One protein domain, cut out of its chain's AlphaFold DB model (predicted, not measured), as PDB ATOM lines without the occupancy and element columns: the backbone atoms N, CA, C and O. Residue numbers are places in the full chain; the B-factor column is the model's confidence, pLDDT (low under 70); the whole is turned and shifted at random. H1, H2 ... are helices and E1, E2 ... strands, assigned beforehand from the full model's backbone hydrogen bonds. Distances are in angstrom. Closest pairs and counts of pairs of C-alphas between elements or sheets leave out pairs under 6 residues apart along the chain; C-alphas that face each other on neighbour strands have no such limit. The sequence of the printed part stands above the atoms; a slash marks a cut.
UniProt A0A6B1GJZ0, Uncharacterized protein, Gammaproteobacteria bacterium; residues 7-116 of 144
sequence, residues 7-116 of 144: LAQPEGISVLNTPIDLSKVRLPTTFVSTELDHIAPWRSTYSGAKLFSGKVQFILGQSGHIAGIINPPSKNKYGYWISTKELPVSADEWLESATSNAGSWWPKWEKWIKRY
ATOM      1  N   LEU A   7     -30.723  46.027 -10.432       95.44
ATOM      2  CA  LEU A   7     -31.784  45.384 -11.221       95.44
ATOM      3  C   LEU A   7     -31.218  44.463 -12.315       95.44
ATOM      4  O   LEU A   7     -31.857  43.483 -12.676       95.44
ATOM      5  N   ALA A   8     -30.033  44.780 -12.846       95.81
ATOM      6  CA  ALA A   8     -29.384  43.969 -13.872       95.81
ATOM      7  C   ALA A   8     -28.701  42.712 -13.310       95.81
ATOM      8  O   ALA A   8     -28.273  41.852 -14.075       95.81
ATOM      9  N   GLN A   9     -28.587  42.613 -11.984       96.56
ATOM     10  CA  GLN A   9     -28.012  41.467 -11.290       96.56
ATOM     11  C   GLN A   9     -29.155  40.534 -10.867       96.56
ATOM     12  O   GLN A   9     -30.099  41.012 -10.232       96.56
ATOM     13  N   PRO A  10     -29.083  39.225 -11.169       97.12
ATOM     14  CA  PRO A  10     -30.017  38.254 -10.616       97.12
ATOM     15  C   PRO A  10     -30.104  38.395  -9.097       97.12
ATOM     16  O   PRO A  10     -29.083  38.417  -8.412       97.12
ATOM     17  N   GLU A  11     -31.327  38.544  -8.592       97.25
ATOM     18  CA  GLU A  11     -31.648  38.659  -7.165       97.25
ATOM     19  C   GLU A  11     -31.011  39.880  -6.469       97.25
ATOM     20  O   GLU A  11     -31.034  39.992  -5.245       97.25
ATOM     21  N   GLY A  12     -30.506  40.856  -7.235       96.12
ATOM     22  CA  GLY A  12     -29.871  42.065  -6.699       96.12
ATOM     23  C   GLY A  12     -30.839  43.029  -6.004       96.12
ATOM     24  O   GLY A  12     -30.403  43.924  -5.277       96.12
ATOM     25  N   ILE A  13     -32.149  42.859  -6.212       96.88
ATOM     26  CA  ILE A  13     -33.221  43.534  -5.471       96.88
ATOM     27  C   ILE A  13     -34.362  42.553  -5.167       96.88
ATOM     28  O   ILE A  13     -34.507  41.528  -5.832       96.88
ATOM     29  N   SER A  14     -35.221  42.917  -4.215       97.38
ATOM     30  CA  SER A  14     -36.495  42.236  -3.956       97.38
ATOM     31  C   SER A  14     -37.660  43.222  -4.013       97.38
ATOM     32  O   SER A  14     -37.543  44.351  -3.539       97.38
ATOM     33  N   VAL A  15     -38.790  42.793  -4.576       96.69
ATOM     34  CA  VAL A  15     -40.052  43.550  -4.614       96.69
ATOM     35  C   VAL A  15     -41.150  42.649  -4.070       96.69
ATOM     36  O   VAL A  15     -41.269  41.513  -4.515       96.69
ATOM     37  N   LEU A  16     -41.933  43.121  -3.091       96.75
ATOM     38  CA  LEU A  16     -42.955  42.306  -2.412       96.75
ATOM     39  C   LEU A  16     -42.391  40.952  -1.929       96.75
ATOM     40  O   LEU A  16     -42.962  39.896  -2.191       96.75
ATOM     41  N   ASN A  17     -41.219  40.984  -1.280       96.94
ATOM     42  CA  ASN A  17     -40.473  39.804  -0.812       96.94
ATOM     43  C   ASN A  17     -40.103  38.786  -1.909       96.94
ATOM     44  O   ASN A  17     -39.757  37.649  -1.606       96.94
ATOM     45  N   THR A  18     -40.152  39.191  -3.180       97.62
ATOM     46  CA  THR A  18     -39.781  38.356  -4.324       97.62
ATOM     47  C   THR A  18     -38.449  38.841  -4.902       97.62
ATOM     48  O   THR A  18     -38.393  39.976  -5.389       97.62
ATOM     49  N   PRO A  19     -37.378  38.022  -4.872       97.88
ATOM     50  CA  PRO A  19     -36.116  38.333  -5.539       97.88
ATOM     51  C   PRO A  19     -36.314  38.491  -7.047       97.88
ATOM     52  O   PRO A  19     -36.942  37.651  -7.696       97.88
ATOM     53  N   ILE A  20     -35.784  39.575  -7.611       98.06
ATOM     54  CA  ILE A  20     -35.971  39.905  -9.024       98.06
ATOM     55  C   ILE A  20     -34.806  39.382  -9.852       98.06
ATOM     56  O   ILE A  20     -33.654  39.710  -9.598       98.06
ATOM     57  N   ASP A  21     -35.123  38.612 -10.888       97.94
ATOM     58  CA  ASP A  21     -34.171  38.113 -11.875       97.94
ATOM     59  C   ASP A  21     -34.801  38.211 -13.270       97.94
ATOM     60  O   ASP A  21     -35.749  37.491 -13.595       97.94
ATOM     61  N   LEU A  22     -34.287  39.130 -14.093       97.12
ATOM     62  CA  LEU A  22     -34.810  39.394 -15.437       97.12
ATOM     63  C   LEU A  22     -34.571  38.231 -16.411       97.12
ATOM     64  O   LEU A  22     -35.339  38.079 -17.363       97.12
ATOM     65  N   SER A  23     -33.605  37.347 -16.136       97.25
ATOM     66  CA  SER A  23     -33.373  36.152 -16.958       97.25
ATOM     67  C   SER A  23     -34.544  35.164 -16.878       97.25
ATOM     68  O   SER A  23     -34.816  34.408 -17.813       97.25
ATOM     69  N   LYS A  24     -35.341  35.219 -15.801       97.62
ATOM     70  CA  LYS A  24     -36.553  34.399 -15.661       97.62
ATOM     71  C   LYS A  24     -37.678  34.843 -16.606       97.62
ATOM     72  O   LYS A  24     -38.627  34.083 -16.815       97.62
ATOM     73  N   VAL A  25     -37.582  36.017 -17.236       97.31
ATOM     74  CA  VAL A  25     -38.566  36.477 -18.224       97.31
ATOM     75  C   VAL A  25     -38.312  35.811 -19.580       97.31
ATOM     76  O   VAL A  25     -37.416  36.183 -20.338       97.31
ATOM     77  N   ARG A  26     -39.153  34.823 -19.903       96.81
ATOM     78  CA  ARG A  26     -39.091  34.046 -21.158       96.81
ATOM     79  C   ARG A  26     -40.074  34.513 -22.233       96.81
ATOM     80  O   ARG A  26     -40.059  33.993 -23.348       96.81
ATOM     81  N   LEU A  27     -40.945  35.469 -21.907       96.38
ATOM     82  CA  LEU A  27     -41.944  35.980 -22.841       96.38
ATOM     83  C   LEU A  27     -41.270  36.694 -24.026       96.38
ATOM     84  O   LEU A  27     -40.290  37.419 -23.829       96.38
ATOM     85  N   PRO A  28     -41.797  36.536 -25.255       95.81
ATOM     86  CA  PRO A  28     -41.370  37.357 -26.377       95.81
ATOM     87  C   PRO A  28     -41.528  38.840 -26.034       95.81
ATOM     88  O   PRO A  28     -42.600  39.264 -25.611       95.81
ATOM     89  N   THR A  29     -40.472  39.624 -26.230       95.88
ATOM     90  CA  THR A  29     -40.415  41.025 -25.794       95.88
ATOM     91  C   THR A  29     -39.954  41.913 -26.943       95.88
ATOM     92  O   THR A  29     -39.072  41.534 -27.713       95.88
ATOM     93  N   THR A  30     -40.546  43.100 -27.077       96.44
ATOM     94  CA  THR A  30     -40.030  44.149 -27.967       96.44
ATOM     95  C   THR A  30     -39.465  45.281 -27.120       96.44
ATOM     96  O   THR A  30     -40.168  45.807 -26.265       96.44
ATOM     97  N   PHE A  31     -38.220  45.662 -27.384       97.19
ATOM     98  CA  PHE A  31     -37.586  46.863 -26.855       97.19
ATOM     99  C   PHE A  31     -37.566  47.924 -27.946       97.19
ATOM    100  O   PHE A  31     -37.138  47.656 -29.069       97.19
ATOM    101  N   VAL A  32     -38.020  49.126 -27.606       98.19
ATOM    102  CA  VAL A  32     -37.961  50.288 -28.488       98.19
ATOM    103  C   VAL A  32     -37.134  51.355 -27.797       98.19
ATOM    104  O   VAL A  32     -37.314  51.630 -26.614       98.19
ATOM    105  N   SER A  33     -36.182  51.923 -28.516       98.38
ATOM    106  CA  SER A  33     -35.338  53.022 -28.046       98.38
ATOM    107  C   SER A  33     -35.165  54.029 -29.165       98.38
ATOM    108  O   SER A  33     -35.479  53.715 -30.311       98.38
ATOM    109  N   THR A  34     -34.684  55.230 -28.857       98.38
ATOM    110  CA  THR A  34     -34.470  56.261 -29.879       98.38
ATOM    111  C   THR A  34     -33.016  56.717 -29.919       98.38
ATOM    112  O   THR A  34     -32.380  56.862 -28.879       98.38
ATOM    113  N   GLU A  35     -32.481  56.907 -31.122       98.19
ATOM    114  CA  GLU A  35     -31.059  57.137 -31.402       98.19
ATOM    115  C   GLU A  35     -30.477  58.344 -30.653       98.19
ATOM    116  O   GLU A  35     -29.369  58.258 -30.126       98.19
ATOM    117  N   LEU A  36     -31.236  59.441 -30.565       98.00
ATOM    118  CA  LEU A  36     -30.824  60.695 -29.925       98.00
ATOM    119  C   LEU A  36     -31.482  60.883 -28.548       98.00
ATOM    120  O   LEU A  36     -31.712  62.007 -28.101       98.00
ATOM    121  N   ASP A  37     -31.867  59.787 -27.888       98.25
ATOM    122  CA  ASP A  37     -32.395  59.847 -26.527       98.25
ATOM    123  C   ASP A  37     -31.282  60.147 -25.517       98.25
ATOM    124  O   ASP A  37     -30.422  59.309 -25.247       98.25
ATOM    125  N   HIS A  38     -31.313  61.342 -24.933       96.75
ATOM    126  CA  HIS A  38     -30.396  61.724 -23.860       96.75
ATOM    127  C   HIS A  38     -30.919  61.361 -22.460       96.75
ATOM    128  O   HIS A  38     -30.152  61.410 -21.502       96.75
ATOM    129  N   ILE A  39     -32.199  60.996 -22.330       96.94
ATOM    130  CA  ILE A  39     -32.825  60.586 -21.065       96.94
ATOM    131  C   ILE A  39     -32.616  59.083 -20.854       96.94
ATOM    132  O   ILE A  39     -32.187  58.656 -19.784       96.94
ATOM    133  N   ALA A  40     -32.875  58.284 -21.890       96.38
ATOM    134  CA  ALA A  40     -32.664  56.840 -21.906       96.38
ATOM    135  C   ALA A  40     -31.744  56.444 -23.077       96.38
ATOM    136  O   ALA A  40     -32.232  55.974 -24.109       96.38
ATOM    137  N   PRO A  41     -30.413  56.610 -22.940       97.50
ATOM    138  CA  PRO A  41     -29.467  56.320 -24.012       97.50
ATOM    139  C   PRO A  41     -29.649  54.909 -24.571       97.50
ATOM    140  O   PRO A  41     -29.623  53.926 -23.826       97.50
ATOM    141  N   TRP A  42     -29.795  54.795 -25.892       98.12
ATOM    142  CA  TRP A  42     -30.200  53.533 -26.513       98.12
ATOM    143  C   TRP A  42     -29.196  52.389 -26.305       98.12
ATOM    144  O   TRP A  42     -29.584  51.227 -26.266       98.12
ATOM    145  N   ARG A  43     -27.902  52.689 -26.121       97.69
ATOM    146  CA  ARG A  43     -26.883  51.676 -25.779       97.69
ATOM    147  C   ARG A  43     -27.089  51.101 -24.370       97.69
ATOM    148  O   ARG A  43     -26.842  49.916 -24.132       97.69
ATOM    149  N   SER A  44     -27.593  51.915 -23.442       96.25
ATOM    150  CA  SER A  44     -27.948  51.484 -22.086       96.25
ATOM    151  C   SER A  44     -29.207  50.617 -22.099       96.25
ATOM    152  O   SER A  44     -29.222  49.538 -21.510       96.25
ATOM    153  N   THR A  45     -30.249  51.031 -22.824       97.00
ATOM    154  CA  THR A  45     -31.476  50.230 -22.966       97.00
ATOM    155  C   THR A  45     -31.239  48.947 -23.771       97.00
ATOM    156  O   THR A  45     -31.824  47.917 -23.446       97.00
ATOM    157  N   TYR A  46     -30.329  48.960 -24.751       97.88
ATOM    158  CA  TYR A  46     -29.856  47.769 -25.465       97.88
ATOM    159  C   TYR A  46     -29.216  46.753 -24.514       97.88
ATOM    160  O   TYR A  46     -29.516  45.561 -24.572       97.88
ATOM    161  N   SER A  47     -28.388  47.226 -23.579       96.44
ATOM    162  CA  SER A  47     -27.809  46.373 -22.535       96.44
ATOM    163  C   SER A  47     -28.893  45.750 -21.647       96.44
ATOM    164  O   SER A  47     -28.814  44.566 -21.330       96.44
ATOM    165  N   GLY A  48     -29.944  46.509 -21.315       95.88
ATOM    166  CA  GLY A  48     -31.116  46.004 -20.592       95.88
ATOM    167  C   GLY A  48     -31.922  44.962 -21.378       95.88
ATOM    168  O   GLY A  48     -32.362  43.966 -20.805       95.88
ATOM    169  N   ALA A  49     -32.061  45.140 -22.694       96.62
ATOM    170  CA  ALA A  49     -32.766  44.204 -23.570       96.62
ATOM    171  C   ALA A  49     -32.144  42.798 -23.549       96.62
ATOM    172  O   ALA A  49     -32.856  41.803 -23.650       96.62
ATOM    173  N   LYS A  50     -30.825  42.708 -23.355       95.94
ATOM    174  CA  LYS A  50     -30.081  41.442 -23.279       95.94
ATOM    175  C   LYS A  50     -30.254  40.677 -21.964       95.94
ATOM    176  O   LYS A  50     -29.794  39.545 -21.870       95.94
ATOM    177  N   LEU A  51     -30.881  41.272 -20.949       96.50
ATOM    178  CA  LEU A  51     -31.082  40.622 -19.647       96.50
ATOM    179  C   LEU A  51     -32.207  39.574 -19.668       96.50
ATOM    180  O   LEU A  51     -32.338  38.797 -18.729       96.50
ATOM    181  N   PHE A  52     -33.021  39.559 -20.723       96.50
ATOM    182  CA  PHE A  52     -34.178  38.681 -20.873       96.50
ATOM    183  C   PHE A  52     -33.766  37.416 -21.632       96.50
ATOM    184  O   PHE A  52     -33.105  37.502 -22.664       96.50
ATOM    185  N   SER A  53     -34.197  36.239 -21.171       95.31
ATOM    186  CA  SER A  53     -33.898  34.965 -21.853       95.31
ATOM    187  C   SER A  53     -34.919  34.585 -22.932       95.31
ATOM    188  O   SER A  53     -34.725  33.610 -23.655       95.31
ATOM    189  N   GLY A  54     -36.034  35.313 -23.031       93.94
ATOM    190  CA  GLY A  54     -37.013  35.155 -24.106       93.94
ATOM    191  C   GLY A  54     -36.530  35.702 -25.452       93.94
ATOM    192  O   GLY A  54     -35.476  36.318 -25.571       93.94
ATOM    193  N   LYS A  55     -37.348  35.531 -26.497       93.88
ATOM    194  CA  LYS A  55     -37.074  36.147 -27.802       93.88
ATOM    195  C   LYS A  55     -37.226  37.667 -27.714       93.88
ATOM    196  O   LYS A  55     -38.349  38.159 -27.577       93.88
ATOM    197  N   VAL A  56     -36.129  38.400 -27.879       95.75
ATOM    198  CA  VAL A  56     -36.122  39.868 -27.837       95.75
ATOM    199  C   VAL A  56     -36.017  40.461 -29.241       95.75
ATOM    200  O   VAL A  56     -35.151  40.093 -30.028       95.75
ATOM    201  N   GLN A  57     -36.910  41.397 -29.562       95.81
ATOM    202  CA  GLN A  57     -36.828  42.250 -30.744       95.81
ATOM    203  C   GLN A  57     -36.411  43.652 -30.305       95.81
ATOM    204  O   GLN A  57     -37.187  44.332 -29.644       95.81
ATOM    205  N   PHE A  58     -35.225  44.104 -30.701       98.12
ATOM    206  CA  PHE A  58     -34.815  45.494 -30.495       98.12
ATOM    207  C   PHE A  58     -35.143  46.335 -31.734       98.12
ATOM    208  O   PHE A  58     -34.959  45.873 -32.866       98.12
ATOM    209  N   ILE A  59     -35.673  47.534 -31.511       98.25
ATOM    210  CA  ILE A  59     -36.017  48.532 -32.522       98.25
ATOM    211  C   ILE A  59     -35.403  49.860 -32.086       98.25
ATOM    212  O   ILE A  59     -35.665  50.329 -30.979       98.25
ATOM    213  N   LEU A  60     -34.631  50.483 -32.973       98.69
ATOM    214  CA  LEU A  60     -34.064  51.806 -32.743       98.69
ATOM    215  C   LEU A  60     -34.783  52.813 -33.640       98.69
ATOM    216  O   LEU A  60     -34.608  52.784 -34.850       98.69
ATOM    217  N   GLY A  61     -35.621  53.674 -33.076       98.44
ATOM    218  CA  GLY A  61     -36.202  54.807 -33.789       98.44
ATOM    219  C   GLY A  61     -35.190  55.940 -33.943       98.44
ATOM    220  O   GLY A  61     -34.357  56.163 -33.071       98.44
ATOM    221  N   GLN A  62     -35.261  56.686 -35.033       98.19
ATOM    222  CA  GLN A  62     -34.501  57.924 -35.186       98.19
ATOM    223  C   GLN A  62     -35.152  59.060 -34.365       98.19
ATOM    224  O   GLN A  62     -36.336  58.994 -34.031       98.19
ATOM    225  N   SER A  63     -34.397  60.132 -34.092       97.81
ATOM    226  CA  SER A  63     -34.770  61.285 -33.245       97.81
ATOM    227  C   SER A  63     -34.605  61.038 -31.737       97.81
ATOM    228  O   SER A  63     -34.018  60.040 -31.324       97.81
ATOM    229  N   GLY A  64     -35.010  62.015 -30.921       97.44
ATOM    230  CA  GLY A  64     -34.870  61.995 -29.461       97.44
ATOM    231  C   GLY A  64     -36.090  61.425 -28.737       97.44
ATOM    232  O   GLY A  64     -37.078  61.063 -29.370       97.44
ATOM    233  N   HIS A  65     -36.035  61.422 -27.403       98.00
ATOM    234  CA  HIS A  65     -36.971  60.731 -26.501       98.00
ATOM    235  C   HIS A  65     -38.451  60.788 -26.931       98.00
ATOM    236  O   HIS A  65     -39.070  59.769 -27.220       98.00
ATOM    237  N   ILE A  66     -39.029  61.989 -27.033       97.50
ATOM    238  CA  ILE A  66     -40.450  62.142 -27.387       97.50
ATOM    239  C   ILE A  66     -40.664  61.977 -28.894       97.50
ATOM    240  O   ILE A  66     -41.561  61.253 -29.316       97.50
ATOM    241  N   ALA A  67     -39.849  62.642 -29.714       96.62
ATOM    242  CA  ALA A  67     -40.057  62.718 -31.159       96.62
ATOM    243  C   ALA A  67     -39.849  61.374 -31.883       96.62
ATOM    244  O   ALA A  67     -40.511  61.113 -32.886       96.62
ATOM    245  N   GLY A  68     -38.959  60.517 -31.376       97.00
ATOM    246  CA  GLY A  68     -38.718  59.185 -31.924       97.00
ATOM    247  C   GLY A  68     -39.729  58.138 -31.440       97.00
ATOM    248  O   GLY A  68     -40.110  57.248 -32.206       97.00
ATOM    249  N   ILE A  69     -40.218  58.248 -30.197       98.00
ATOM    250  CA  ILE A  69     -41.254  57.347 -29.662       98.00
ATOM    251  C   ILE A  69     -42.627  57.698 -30.242       98.00
ATOM    252  O   ILE A  69     -43.321  56.826 -30.778       98.00
ATOM    253  N   ILE A  70     -43.007  58.976 -30.194       97.81
ATOM    254  CA  ILE A  70     -44.273  59.492 -30.716       97.81
ATOM    255  C   ILE A  70     -44.092  59.902 -32.179       97.81
ATOM    256  O   ILE A  70     -44.099  61.081 -32.535       97.81
ATOM    257  N   ASN A  71     -43.950  58.898 -33.046       96.75
ATOM    258  CA  ASN A  71     -43.822  59.072 -34.491       96.75
ATOM    259  C   ASN A  71     -45.008  58.421 -35.230       96.75
ATOM    260  O   ASN A  71     -44.911  57.258 -35.627       96.75
ATOM    261  N   PRO A  72     -46.144  59.121 -35.417       97.19
ATOM    262  CA  PRO A  72     -47.299  58.568 -36.115       97.19
ATOM    263  C   PRO A  72     -46.985  58.216 -37.579       97.19
ATOM    264  O   PRO A  72     -46.405  59.043 -38.290       97.19
ATOM    265  N   PRO A  73     -47.427  57.049 -38.088       96.69
ATOM    266  CA  PRO A  73     -47.124  56.608 -39.451       96.69
ATOM    267  C   PRO A  73     -47.672  57.550 -40.530       96.69
ATOM    268  O   PRO A  73     -47.042  57.709 -41.572       96.69
ATOM    269  N   SER A  74     -48.787  58.238 -40.269       96.25
ATOM    270  CA  SER A  74     -49.388  59.202 -41.201       96.25
ATOM    271  C   SER A  74     -48.498  60.409 -41.506       96.25
ATOM    272  O   SER A  74     -48.681  61.049 -42.537       96.25
ATOM    273  N   LYS A  75     -47.530  60.730 -40.637       92.56
ATOM    274  CA  LYS A  75     -46.608  61.857 -40.840       92.56
ATOM    275  C   LYS A  75     -45.395  61.497 -41.701       92.56
ATOM    276  O   LYS A  75     -44.707  62.413 -42.140       92.56
ATOM    277  N   ASN A  76     -45.126  60.203 -41.907       89.69
ATOM    278  CA  ASN A  76     -43.992  59.667 -42.668       89.69
ATOM    279  C   ASN A  76     -42.648  60.377 -42.387       89.69
ATOM    280  O   ASN A  76     -41.909  60.727 -43.306       89.69
ATOM    281  N   LYS A  77     -42.356  60.643 -41.108       93.00
ATOM    282  CA  LYS A  77     -41.107  61.281 -40.677       93.00
ATOM    283  C   LYS A  77     -40.114  60.244 -40.168       93.00
ATOM    284  O   LYS A  77     -40.514  59.226 -39.599       93.00
ATOM    285  N   TYR A  78     -38.833  60.587 -40.295       96.31
ATOM    286  CA  TYR A  78     -37.703  59.837 -39.746       96.31
ATOM    287  C   TYR A  78     -37.562  58.423 -40.338       96.31
ATOM    288  O   TYR A  78     -38.061  58.133 -41.427       96.31
ATOM    289  N   GLY A  79     -36.862  57.558 -39.613       97.75
ATOM    290  CA  GLY A  79     -36.740  56.137 -39.877       97.75
ATOM    291  C   GLY A  79     -36.514  55.345 -38.593       97.75
ATOM    292  O   GLY A  79     -36.575  55.878 -37.481       97.75
ATOM    293  N   TYR A  80     -36.259  54.055 -38.754       98.62
ATOM    294  CA  TYR A  80     -35.900  53.151 -37.673       98.62
ATOM    295  C   TYR A  80     -35.000  52.018 -38.167       98.62
ATOM    296  O   TYR A  80     -35.090  51.576 -39.314       98.62
ATOM    297  N   TRP A  81     -34.179  51.493 -37.266       98.62
ATOM    298  CA  TRP A  81     -33.354  50.316 -37.484       98.62
ATOM    299  C   TRP A  81     -33.947  49.107 -36.782       98.62
ATOM    300  O   TRP A  81     -34.488  49.190 -35.673       98.62
ATOM    301  N   ILE A  82     -33.838  47.959 -37.439       97.50
ATOM    302  CA  ILE A  82     -34.246  46.678 -36.881       97.50
ATOM    303  C   ILE A  82     -33.383  45.554 -37.449       97.50
ATOM    304  O   ILE A  82     -33.099  45.515 -38.645       97.50
ATOM    305  N   SER A  83     -33.014  44.603 -36.594       92.69
ATOM    306  CA  SER A  83     -32.353  43.364 -37.004       92.69
ATOM    307  C   SER A  83     -33.287  42.169 -36.819       92.69
ATOM    308  O   SER A  83     -34.166  42.164 -35.954       92.69
ATOM    309  N   THR A  84     -33.122  41.159 -37.671       84.00
ATOM    310  CA  THR A  84     -33.776  39.847 -37.524       84.00
ATOM    311  C   THR A  84     -32.892  38.833 -36.800       84.00
ATOM    312  O   THR A  84     -33.368  37.747 -36.473       84.00
ATOM    313  N   LYS A  85     -31.628  39.195 -36.550       83.31
ATOM    314  CA  LYS A  85     -30.649  38.389 -35.824       83.31
ATOM    315  C   LYS A  85     -30.836  38.549 -34.315       83.31
ATOM    316  O   LYS A  85     -31.494  39.485 -33.855       83.31
ATOM    317  N   GLU A  86     -30.249  37.628 -33.560       86.56
ATOM    318  CA  GLU A  86     -30.097  37.783 -32.113       86.56
ATOM    319  C   GLU A  86     -29.265  39.027 -31.781       86.56
ATOM    320  O   GLU A  86     -28.571  39.572 -32.640       86.56
ATOM    321  N   LEU A  87     -29.374  39.501 -30.540       93.19
ATOM    322  CA  LEU A  87     -28.689  40.703 -30.073       93.19
ATOM    323  C   LEU A  87     -27.201  40.391 -29.847       93.19
ATOM    324  O   LEU A  87     -26.894  39.704 -28.867       93.19
ATOM    325  N   PRO A  88     -26.266  40.883 -30.689       93.56
ATOM    326  CA  PRO A  88     -24.844  40.722 -30.426       93.56
ATOM    327  C   PRO A  88     -24.440  41.404 -29.117       93.56
ATOM    328  O   PRO A  88     -25.182  42.196 -28.520       93.56
ATOM    329  N   VAL A  89     -23.226  41.097 -28.656       92.06
ATOM    330  CA  VAL A  89     -22.720  41.653 -27.399       92.06
ATOM    331  C   VAL A  89     -22.655  43.177 -27.470       92.06
ATOM    332  O   VAL A  89     -23.106  43.826 -26.521       92.06
ATOM    333  N   SER A  90     -22.148  43.711 -28.586       96.00
ATOM    334  CA  SER A  90     -21.987  45.140 -28.840       96.00
ATOM    335  C   SER A  90     -23.244  45.759 -29.449       96.00
ATOM    336  O   SER A  90     -23.826  45.235 -30.397       96.00
ATOM    337  N   ALA A  91     -23.638  46.918 -28.924       97.06
ATOM    338  CA  ALA A  91     -24.715  47.720 -29.492       97.06
ATOM    339  C   ALA A  91     -24.335  48.290 -30.872       97.06
ATOM    340  O   ALA A  91     -25.186  48.391 -31.752       97.06
ATOM    341  N   ASP A  92     -23.058  48.623 -31.081       96.19
ATOM    342  CA  ASP A  92     -22.579  49.169 -32.354       96.19
ATOM    343  C   ASP A  92     -22.584  48.097 -33.451       96.19
ATOM    344  O   ASP A  92     -23.082  48.344 -34.545       96.19
ATOM    345  N   GLU A  93     -22.183  46.863 -33.124       96.44
ATOM    346  CA  GLU A  93     -22.294  45.707 -34.032       96.44
ATOM    347  C   GLU A  93     -23.762  45.421 -34.402       96.44
ATOM    348  O   GLU A  93     -24.098  45.084 -35.546       96.44
ATOM    349  N   TRP A  94     -24.678  45.585 -33.441       97.56
ATOM    350  CA  TRP A  94     -26.104  45.490 -33.734       97.56
ATOM    351  C   TRP A  94     -26.536  46.555 -34.741       97.56
ATOM    352  O   TRP A  94     -27.231  46.219 -35.697       97.56
ATOM    353  N   LEU A  95     -26.112  47.810 -34.562       97.44
ATOM    354  CA  LEU A  95     -26.479  48.910 -35.453       97.44
ATOM    355  C   LEU A  95     -25.913  48.719 -36.866       97.44
ATOM    356  O   LEU A  95     -26.650  48.893 -37.834       97.44
ATOM    357  N   GLU A  96     -24.652  48.301 -36.988       96.06
ATOM    358  CA  GLU A  96     -23.997  48.010 -38.272       96.06
ATOM    359  C   GLU A  96     -24.709  46.904 -39.059       96.06
ATOM    360  O   GLU A  96     -24.796  46.952 -40.286       96.06
ATOM    361  N   SER A  97     -25.250  45.906 -38.356       94.19
ATOM    362  CA  SER A  97     -25.977  44.793 -38.973       94.19
ATOM    363  C   SER A  97     -27.483  45.034 -39.134       94.19
ATOM    364  O   SER A  97     -28.166  44.232 -39.784       94.19
ATOM    365  N   ALA A  98     -28.026  46.103 -38.545       97.38
ATOM    366  CA  ALA A  98     -29.448  46.407 -38.575       97.38
ATOM    367  C   ALA A  98     -29.857  47.064 -39.899       97.38
ATOM    368  O   ALA A  98     -29.166  47.902 -40.470       97.38
ATOM    369  N   THR A  99     -31.046  46.717 -40.384       98.00
ATOM    370  CA  THR A  99     -31.598  47.327 -41.595       98.00
ATOM    371  C   THR A  99     -32.274  48.646 -41.246       98.00
ATOM    372  O   THR A  99     -33.166  48.662 -40.394       98.00
ATOM    373  N   SER A 100     -31.890  49.727 -41.927       98.06
ATOM    374  CA  SER A 100     -32.588  51.014 -41.858       98.06
ATOM    375  C   SER A 100     -33.883  50.977 -42.673       98.06
ATOM    376  O   SER A 100     -33.922  50.448 -43.783       98.06
ATOM    377  N   ASN A 101     -34.956  51.526 -42.111       98.19
ATOM    378  CA  ASN A 101     -36.282  51.600 -42.711       98.19
ATOM    379  C   ASN A 101     -36.801  53.031 -42.571       98.19
ATOM    380  O   ASN A 101     -36.673  53.631 -41.507       98.19
ATOM    381  N   ALA A 102     -37.425  53.568 -43.615       98.00
ATOM    382  CA  ALA A 102     -38.052  54.883 -43.551       98.00
ATOM    383  C   ALA A 102     -39.387  54.848 -42.784       98.00
ATOM    384  O   ALA A 102     -40.090  53.833 -42.764       98.00
ATOM    385  N   GLY A 103     -39.758  55.988 -42.203       97.25
ATOM    386  CA  GLY A 103     -41.039  56.206 -41.541       97.25
ATOM    387  C   GLY A 103     -41.103  55.692 -40.101       97.25
ATOM    388  O   GLY A 103     -40.098  55.489 -39.422       97.25
ATOM    389  N   SER A 104     -42.330  55.516 -39.612       98.44
ATOM    390  CA  SER A 104     -42.601  55.099 -38.234       98.44
ATOM    391  C   SER A 104     -42.251  53.632 -37.983       98.44
ATOM    392  O   SER A 104     -42.516  52.766 -38.818       98.44
ATOM    393  N   TRP A 105     -41.758  53.331 -36.780       98.12
ATOM    394  CA  TRP A 105     -41.577  51.961 -36.301       98.12
ATOM    395  C   TRP A 105     -42.893  51.285 -35.871       98.12
ATOM    396  O   TRP A 105     -42.940  50.057 -35.753       98.12
ATOM    397  N   TRP A 106     -43.977  52.047 -35.663       98.44
ATOM    398  CA  TRP A 106     -45.256  51.521 -35.160       98.44
ATOM    399  C   TRP A 106     -45.822  50.378 -36.016       98.44
ATOM    400  O   TRP A 106     -46.185  49.356 -35.434       98.44
ATOM    401  N   PRO A 107     -45.852  50.444 -37.368       97.88
ATOM    402  CA  PRO A 107     -46.352  49.336 -38.188       97.88
ATOM    403  C   PRO A 107     -45.518  48.058 -38.047       97.88
ATOM    404  O   PRO A 107     -46.042  46.944 -38.147       97.88
ATOM    405  N   LYS A 108     -44.209  48.187 -37.784       97.06
ATOM    406  CA  LYS A 108     -43.343  47.029 -37.549       97.06
ATOM    407  C   LYS A 108     -43.684  46.347 -36.227       97.06
ATOM    408  O   LYS A 108     -43.781  45.118 -36.195       97.06
ATOM    409  N   TRP A 109     -43.895  47.129 -35.171       97.44
ATOM    410  CA  TRP A 109     -44.356  46.616 -33.883       97.44
ATOM    411  C   TRP A 109     -45.769  46.025 -33.976       97.44
ATOM    412  O   TRP A 109     -45.992  44.913 -33.505       97.44
ATOM    413  N   GLU A 110     -46.692  46.681 -34.683       97.50
ATOM    414  CA  GLU A 110     -48.047  46.175 -34.927       97.50
ATOM    415  C   GLU A 110     -48.016  44.800 -35.628       97.50
ATOM    416  O   GLU A 110     -48.685  43.848 -35.218       97.50
ATOM    417  N   LYS A 111     -47.171  44.640 -36.657       96.56
ATOM    418  CA  LYS A 111     -46.952  43.342 -37.312       96.56
ATOM    419  C   LYS A 111     -46.378  42.297 -36.351       96.56
ATOM    420  O   LYS A 111     -46.725  41.120 -36.453       96.56
ATOM    421  N   TRP A 112     -45.492  42.700 -35.440       96.12
ATOM    422  CA  TRP A 112     -44.905  41.803 -34.444       96.12
ATOM    423  C   TRP A 112     -45.949  41.326 -33.427       96.12
ATOM    424  O   TRP A 112     -46.045  40.113 -33.222       96.12
ATOM    425  N   ILE A 113     -46.742  42.242 -32.852       96.31
ATOM    426  CA  ILE A 113     -47.711  41.946 -31.782       96.31
ATOM    427  C   ILE A 113     -48.893  41.126 -32.291       96.31
ATOM    428  O   ILE A 113     -49.333  40.219 -31.593       96.31
ATOM    429  N   LYS A 114     -49.325  41.333 -33.548       96.62
ATOM    430  CA  LYS A 114     -50.407  40.559 -34.187       96.62
ATOM    431  C   LYS A 114     -50.189  39.046 -34.134       96.62
ATOM    432  O   LYS A 114     -51.157  38.297 -34.066       96.62
ATOM    433  N   ARG A 115     -48.934  38.582 -34.125       95.50
ATOM    434  CA  ARG A 115     -48.595  37.149 -33.999       95.50
ATOM    435  C   ARG A 115     -48.958  36.563 -32.632       95.50
ATOM    436  O   ARG A 115     -49.087  35.352 -32.515       95.50
ATOM    437  N   TYR A 116     -49.121  37.419 -31.629       95.31
ATOM    438  CA  TYR A 116     -49.438  37.066 -30.248       95.31
ATOM    439  C   TYR A 116     -50.851  37.519 -29.831       95.31
ATOM    440  O   TYR A 116     -51.260  37.260 -28.706       95.31
TER     441      TYR A 116
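Overview. This is residues 7 to 116 of the 144 residues of an uncharacterized protein of Gammaproteobacteria bacterium (UniProt A0A6B1GJZ0). A small twisted sheet of four strands has helices on both faces, H1 over one face and H2 and H4 on the other, with E1 and E2 at the core and H3 packed on H1. Before the sheet comes a long lead-in with no named element, residues 7 to 28, which reaches away at one end of the longest axis. The printed part has 110 residues, with four named helices and four named strands in the order E1 H1 E2 H2 E3 H3 E4 H4; the sheet's order is E1 E2 E3 E4, mixed. The class is mixed, helices and strands, though only 49 residues are in named elements, under half. The whole is compact, with a radius of gyration of the C-alphas of 14.9 A and spans of 46 by 32 by 27 A.

Along the chain. In the lead-in, residues 14 to 15 pair with residues 18 to 19, antiparallel. E1, residues 29 to 34, begins at C-alpha 29 (-40.415, 41.025, -25.794) and measures 16.9 A. H1 is residues 42 to 49, 10.1 A. E2, residues 56 to 61, measures 16.1 A. H2 is residues 65 to 69, E3 residues 79 to 82, H3 residues 91 to 97 and E4 residues 99 to 102. H4, residues 106 to 114, measures 12.2 A and ends at C-alpha 114 (-50.407, 40.559, -34.187).

Arrangement. The sheet is strongly twisted, but only just, with C-alphas up to 4.0 A off its best plane. E1 and E2 are parallel at 20 degrees, with N 31 and O 57 2.8 A apart, within hydrogen-bond range. With H1 they form a strand-helix-strand unit, two parallel neighbour strands with a helix between, and its crossover is right-handed. E2 and E3 are antiparallel at 159 degrees, with N 81 and O 60 at 2.8 A. E3 and the edge strand E4 are antiparallel at 154 degrees, with N 80 and O 101 at 2.8 A. H1 is over E1 at a height over the sheet of 8.9 A; its closest C-alphas to E1 are those of Trp 42 and Ser 33, 5.4 A. On the opposite face, H4 is over E2 at 9.5 A and runs along the strands, at 2 degrees to E2 on the local plane. H2 is on the same face as H4. H1 and H3 only just touch, with 3 pairs of C-alphas within 8 A, the closest those of Arg 43 and Ala 91, 5.8 A; they are about perpendicular at 85 degrees. H4 is apart from H1, H2 and H3. Each O i to N i+4 pair in H1, H3 and H4 is within hydrogen-bond range; H2 has 0 of 1, and 1 of 2 O i to N i+3 pairs.

Size, cuts and confidence. The C-alphas of Asn 17 and Asn 76, the two farthest apart, are 46.5 A apart. The printed part has no cut and no long link. The mean pLDDT of the printed part is 96.4, and no printed residue is under 70.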